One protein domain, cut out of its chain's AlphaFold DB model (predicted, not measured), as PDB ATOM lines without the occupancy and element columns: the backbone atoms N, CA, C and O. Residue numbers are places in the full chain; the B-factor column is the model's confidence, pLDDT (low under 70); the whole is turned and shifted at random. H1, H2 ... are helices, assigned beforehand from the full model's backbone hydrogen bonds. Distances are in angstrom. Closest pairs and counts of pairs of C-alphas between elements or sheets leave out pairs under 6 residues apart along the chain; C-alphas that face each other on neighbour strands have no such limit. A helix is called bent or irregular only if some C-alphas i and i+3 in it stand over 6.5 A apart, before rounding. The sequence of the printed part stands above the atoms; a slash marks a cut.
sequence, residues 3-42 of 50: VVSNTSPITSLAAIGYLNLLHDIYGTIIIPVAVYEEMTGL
ATOM      1  N   VAL A   3     -11.427 -67.973  81.377       83.56
ATOM      2  CA  VAL A   3     -10.988 -67.406  82.655       83.56
ATOM      3  C   VAL A   3      -9.474 -67.298  82.622       83.56
ATOM      4  O   VAL A   3      -8.784 -68.302  82.437       83.56
ATOM      5  N   VAL A   4      -8.957 -66.086  82.794       82.50
ATOM      6  CA  VAL A   4      -7.515 -65.840  82.851       82.50
ATOM      7  C   VAL A   4      -7.118 -65.771  84.319       82.50
ATOM      8  O   VAL A   4      -7.254 -64.736  84.962       82.50
ATOM      9  N   SER A   5      -6.679 -66.905  84.866       82.88
ATOM     10  CA  SER A   5      -6.265 -67.021  86.271       82.88
ATOM     11  C   SER A   5      -4.770 -66.776  86.499       82.88
ATOM     12  O   SER A   5      -4.324 -66.761  87.639       82.88
ATOM     13  N   ASN A   6      -3.990 -66.630  85.425       82.81
ATOM     14  CA  ASN A   6      -2.558 -66.355  85.490       82.81
ATOM     15  C   ASN A   6      -2.320 -64.857  85.305       82.81
ATOM     16  O   ASN A   6      -2.845 -64.266  84.361       82.81
ATOM     17  N   THR A   7      -1.459 -64.269  86.130       83.19
ATOM     18  CA  THR A   7      -1.042 -62.867  85.994       83.19
ATOM     19  C   THR A   7      -0.041 -62.660  84.857       83.19
ATOM     20  O   THR A   7      -0.069 -61.628  84.198       83.19
ATOM     21  N   SER A   8       0.790 -63.660  84.533       84.75
ATOM     22  CA  SER A   8       1.863 -63.534  83.527       84.75
ATOM     23  C   SER A   8       1.404 -63.046  82.133       84.75
ATOM     24  O   SER A   8       2.031 -62.114  81.622       84.75
ATOM     25  N   PRO A   9       0.324 -63.569  81.515       82.69
ATOM     26  CA  PRO A   9      -0.161 -63.072  80.224       82.69
ATOM     27  C   PRO A   9      -0.682 -61.633  80.303       82.69
ATOM     28  O   PRO A   9      -0.437 -60.841  79.398       82.69
ATOM     29  N   ILE A  10      -1.367 -61.293  81.399       87.56
ATOM     30  CA  ILE A  10      -1.949 -59.967  81.621       87.56
ATOM     31  C   ILE A  10      -0.819 -58.949  81.811       87.56
ATOM     32  O   ILE A  10      -0.755 -57.965  81.081       87.56
ATOM     33  N   THR A  11       0.125 -59.225  82.714       84.38
ATOM     34  CA  THR A  11       1.272 -58.355  83.003       84.38
ATOM     35  C   THR A  11       2.174 -58.186  81.788       84.38
ATOM     36  O   THR A  11       2.583 -57.067  81.490       84.38
ATOM     37  N   SER A  12       2.469 -59.265  81.056       86.62
ATOM     38  CA  SER A  12       3.356 -59.194  79.886       86.62
ATOM     39  C   SER A  12       2.750 -58.340  78.780       86.62
ATOM     40  O   SER A  12       3.441 -57.487  78.235       86.62
ATOM     41  N   LEU A  13       1.461 -58.525  78.474       89.19
ATOM     42  CA  LEU A  13       0.770 -57.741  77.450       89.19
ATOM     43  C   LEU A  13       0.552 -56.296  77.888       89.19
ATOM     44  O   LEU A  13       0.733 -55.381  77.089       89.19
ATOM     45  N   ALA A  14       0.218 -56.071  79.155       86.44
ATOM     46  CA  ALA A  14       0.062 -54.727  79.677       86.44
ATOM     47  C   ALA A  14       1.394 -53.956  79.698       86.44
ATOM     48  O   ALA A  14       1.407 -52.768  79.381       86.44
ATOM     49  N   ALA A  15       2.522 -54.628  79.972       85.12
ATOM     50  CA  ALA A  15       3.862 -54.028  79.959       85.12
ATOM     51  C   ALA A  15       4.270 -53.474  78.593       85.12
ATOM     52  O   ALA A  15       5.018 -52.501  78.527       85.12
ATOM     53  N   ILE A  16       3.753 -54.063  77.516       90.12
ATOM     54  CA  ILE A  16       3.993 -53.607  76.144       90.12
ATOM     55  C   ILE A  16       2.821 -52.800  75.559       90.12
ATOM     56  O   ILE A  16       2.889 -52.404  74.400       90.12
ATOM     57  N   GLY A  17       1.753 -52.541  76.323       86.62
ATOM     58  CA  GLY A  17       0.579 -51.785  75.860       86.62
ATOM     59  C   GLY A  17      -0.404 -52.571  74.979       86.62
ATOM     60  O   GLY A  17      -1.269 -51.977  74.343       86.62
ATOM     61  N   TYR A  18      -0.309 -53.901  74.951       90.88
ATOM     62  CA  TYR A  18      -1.136 -54.799  74.132       90.88
ATOM     63  C   TYR A  18      -2.207 -55.547  74.940       90.88
ATOM     64  O   TYR A  18      -2.648 -56.621  74.539       90.88
ATOM     65  N   LEU A  19      -2.660 -55.014  76.080       88.12
ATOM     66  CA  LEU A  19      -3.656 -55.698  76.919       88.12
ATOM     67  C   LEU A  19      -4.979 -55.970  76.170       88.12
ATOM     68  O   LEU A  19      -5.577 -57.032  76.338       88.12
ATOM     69  N   ASN A  20      -5.377 -55.056  75.278       88.94
ATOM     70  CA  ASN A  20      -6.572 -55.195  74.435       88.94
ATOM     71  C   ASN A  20      -6.533 -56.435  73.525       88.94
ATOM     72  O   ASN A  20      -7.584 -56.968  73.186       88.94
ATOM     73  N   LEU A  21      -5.344 -56.965  73.212       91.06
ATOM     74  CA  LEU A  21      -5.190 -58.166  72.390       91.06
ATOM     75  C   LEU A  21      -5.881 -59.391  73.011       91.06
ATOM     76  O   LEU A  21      -6.376 -60.255  72.291       91.06
ATOM     77  N   LEU A  22      -5.950 -59.468  74.347       88.38
ATOM     78  CA  LEU A  22      -6.698 -60.537  75.013       88.38
ATOM     79  C   LEU A  22      -8.189 -60.471  74.666       88.38
ATOM     80  O   LEU A  22      -8.809 -61.513  74.467       88.38
ATOM     81  N   HIS A  23      -8.749 -59.265  74.564       87.69
ATOM     82  CA  HIS A  23     -10.134 -59.071  74.151       87.69
ATOM     83  C   HIS A  23     -10.323 -59.370  72.659       87.69
ATOM     84  O   HIS A  23     -11.278 -60.051  72.295       87.69
ATOM     85  N   ASP A  24      -9.389 -58.945  71.808       91.00
ATOM     86  CA  ASP A  24      -9.483 -59.148  70.357       91.00
ATOM     87  C   ASP A  24      -9.445 -60.635  69.963       91.00
ATOM     88  O   ASP A  24     -10.161 -61.061  69.058       91.00
ATOM     89  N   ILE A  25      -8.623 -61.442  70.645       91.88
ATOM     90  CA  ILE A  25      -8.451 -62.872  70.330       91.88
ATOM     91  C   ILE A  25      -9.525 -63.734  71.001       91.88
ATOM     92  O   ILE A  25     -10.022 -64.691  70.403       91.88
ATOM     93  N   TYR A  26      -9.857 -63.437  72.259       90.31
ATOM     94  CA  TYR A  26     -10.684 -64.313  73.095       90.31
ATOM     95  C   TYR A  26     -12.095 -63.769  73.352       90.31
ATOM     96  O   TYR A  26     -12.917 -64.463  73.957       90.31
ATOM     97  N   GLY A  27     -12.398 -62.555  72.889       89.88
ATOM     98  CA  GLY A  27     -13.648 -61.860  73.168       89.88
ATOM     99  C   GLY A  27     -13.768 -61.511  74.650       89.88
ATOM    100  O   GLY A  27     -12.879 -60.915  75.260       89.88
ATOM    101  N   THR A  28     -14.890 -61.879  75.263       89.50
ATOM    102  CA  THR A  28     -15.103 -61.643  76.694       89.50
ATOM    103  C   THR A  28     -14.264 -62.600  77.537       89.50
ATOM    104  O   THR A  28     -14.509 -63.810  77.564       89.50
ATOM    105  N   ILE A  29     -13.320 -62.034  78.286       88.88
ATOM    106  CA  ILE A  29     -12.527 -62.738  79.297       88.88
ATOM    107  C   ILE A  29     -12.997 -62.362  80.702       88.88
ATOM    108  O   ILE A  29     -13.489 -61.259  80.932       88.88
ATOM    109  N   ILE A  30     -12.815 -63.277  81.650       90.38
ATOM    110  CA  ILE A  30     -13.035 -63.017  83.074       90.38
ATOM    111  C   ILE A  30     -11.684 -63.068  83.776       90.38
ATOM    112  O   ILE A  30     -10.984 -64.083  83.710       90.38
ATOM    113  N   ILE A  31     -11.342 -61.981  84.465       87.25
ATOM    114  CA  ILE A  31     -10.198 -61.915  85.374       87.25
ATOM    115  C   ILE A  31     -10.750 -62.087  86.795       87.25
ATOM    116  O   ILE A  31     -11.594 -61.290  87.213       87.25
ATOM    117  N   PRO A  32     -10.344 -63.131  87.540       89.44
ATOM    118  CA  PRO A  32     -10.748 -63.293  88.930       89.44
ATOM    119  C   PRO A  32     -10.294 -62.108  89.789       89.44
ATOM    120  O   PRO A  32      -9.188 -61.601  89.610       89.44
ATOM    121  N   VAL A  33     -11.103 -61.717  90.776       85.94
ATOM    122  CA  VAL A  33     -10.780 -60.597  91.683       85.94
ATOM    123  C   VAL A  33      -9.424 -60.797  92.367       85.94
ATOM    124  O   VAL A  33      -8.624 -59.876  92.375       85.94
ATOM    125  N   ALA A  34      -9.107 -62.013  92.825       85.62
ATOM    126  CA  ALA A  34      -7.811 -62.318  93.439       85.62
ATOM    127  C   ALA A  34      -6.610 -62.090  92.494       85.62
ATOM    128  O   ALA A  34      -5.534 -61.715  92.942       85.62
ATOM    129  N   VAL A  35      -6.794 -62.287  91.182       85.25
ATOM    130  CA  VAL A  35      -5.755 -62.048  90.161       85.25
ATOM    131  C   VAL A  35      -5.588 -60.553  89.926       85.25
ATOM    132  O   VAL A  35      -4.469 -60.069  89.818       85.25
ATOM    133  N   TYR A  36      -6.695 -59.807  89.893       84.50
ATOM    134  CA  TYR A  36      -6.650 -58.349  89.851       84.50
ATOM    135  C   TYR A  36      -5.948 -57.782  91.092       84.50
ATOM    136  O   TYR A  36      -5.038 -56.975  90.953       84.50
ATOM    137  N   GLU A  37      -6.295 -58.263  92.287       83.75
ATOM    138  CA  GLU A  37      -5.664 -57.860  93.549       83.75
ATOM    139  C   GLU A  37      -4.170 -58.207  93.599       83.75
ATOM    140  O   GLU A  37      -3.381 -57.385  94.057       83.75
ATOM    141  N   GLU A  38      -3.755 -59.372  93.087       82.69
ATOM    142  CA  GLU A  38      -2.334 -59.728  92.951       82.69
ATOM    143  C   GLU A  38      -1.589 -58.732  92.055       82.69
ATOM    144  O   GLU A  38      -0.447 -58.375  92.334       82.69
ATOM    145  N   MET A  39      -2.237 -58.244  90.997       80.00
ATOM    146  CA  MET A  39      -1.641 -57.282  90.075       80.00
ATOM    147  C   MET A  39      -1.611 -55.866  90.661       80.00
ATOM    148  O   MET A  39      -0.574 -55.211  90.611       80.00
ATOM    149  N   THR A  40      -2.708 -55.390  91.250       76.38
ATOM    150  CA  THR A  40      -2.831 -54.008  91.751       76.38
ATOM    151  C   THR A  40      -2.320 -53.807  93.177       76.38
ATOM    152  O   THR A  40      -2.118 -52.673  93.598       76.38
ATOM    153  N   GLY A  41      -2.146 -54.884  93.946       70.75
ATOM    154  CA  GLY A  41      -1.678 -54.862  95.336       70.75
ATOM    155  C   GLY A  41      -0.157 -54.808  95.488       70.75
ATOM    156  O   GLY A  41       0.353 -54.699  96.605       70.75
ATOM    157  N   LEU A  42       0.586 -54.878  94.384       63.25
ATOM    158  CA  LEU A  42       2.031 -54.695  94.385       63.25
ATOM    159  C   LEU A  42       2.335 -53.206  94.603       63.25
ATOM    160  O   LEU A  42       1.754 -52.344  93.954       63.25
TER     161      LEU A  42
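What this domain is: This is residues 3 to 42 of the 50 residues of an uncharacterized protein of Microcystis aeruginosa NIES-2520 (UniProt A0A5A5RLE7). Three short helices make a flat triangle with few contacts between them: H1 stands at one corner, with H3 to one side of it and H2 to the other, and residues 27 to 32 make the long side from H2 to H3. The stretch of residues 3 to 6 starts beside that long side, near residue 30, and crosses over to H1. The printed part has 40 residues with three named helices, H1, H2 and H3 in that order along the chain, and no named strand; the class is all helix. The whole is compact, with a radius of gyration of the C-alphas of 9.8 A, and its C-alphas span 26 by 21 by 11 A along the three main axes.

Where its parts are: The printed part begins at Val 3, whose C-alpha is at (-10.988, -67.406, 82.655). H1 is the longest helix, residues 7 to 15, 11.8 A from first to last C-alpha; C-alpha 7 is at (-1.042, -62.867, 85.994). After a tight link of 5 residues comes H2, residues 21 to 26, 8.3 A long from first to last C-alpha. A short link of 6 residues, which includes a run of strand at residues 29 to 30, leads to H3, residues 33 to 40, 10.3 A long from first to last C-alpha. H3 ends with C-alpha 40 at (-2.831, -54.008, 91.751).

How they stand to each other: H1 touches H3, with 4 pairs of C-alphas within 8 A. The closest C-alphas of the two are those of Thr 7 and Val 35, 6.3 A apart. H1 and H3 run the same way at a steep tilt of 42 degrees, centre to centre 12.2 A. H1 and H2 are close but not clearly touching: their closest C-alphas, those of Leu 13 and Leu 21, are 7.8 A apart. These two run opposite ways at a steep tilt of 43 degrees, centre to centre 12.8 A. H2 and H3 are apart, though they follow each other in the chain. In H1, H2 and H3 every O i to N i+4 pair is within hydrogen-bond range. None of the three helices is bent or irregular.

The domain as a whole: The outline is flat. The two C-alphas farthest apart are those of Ile 25 and Leu 42, at 27.5 A, and the C-alphas of Val 3 and Leu 42, the first and last printed, are 21.6 A apart. The printed part has no cut, and no link between helices is long. The mean pLDDT of the printed part is 85.5; residue 42 is the one printed residue under 70.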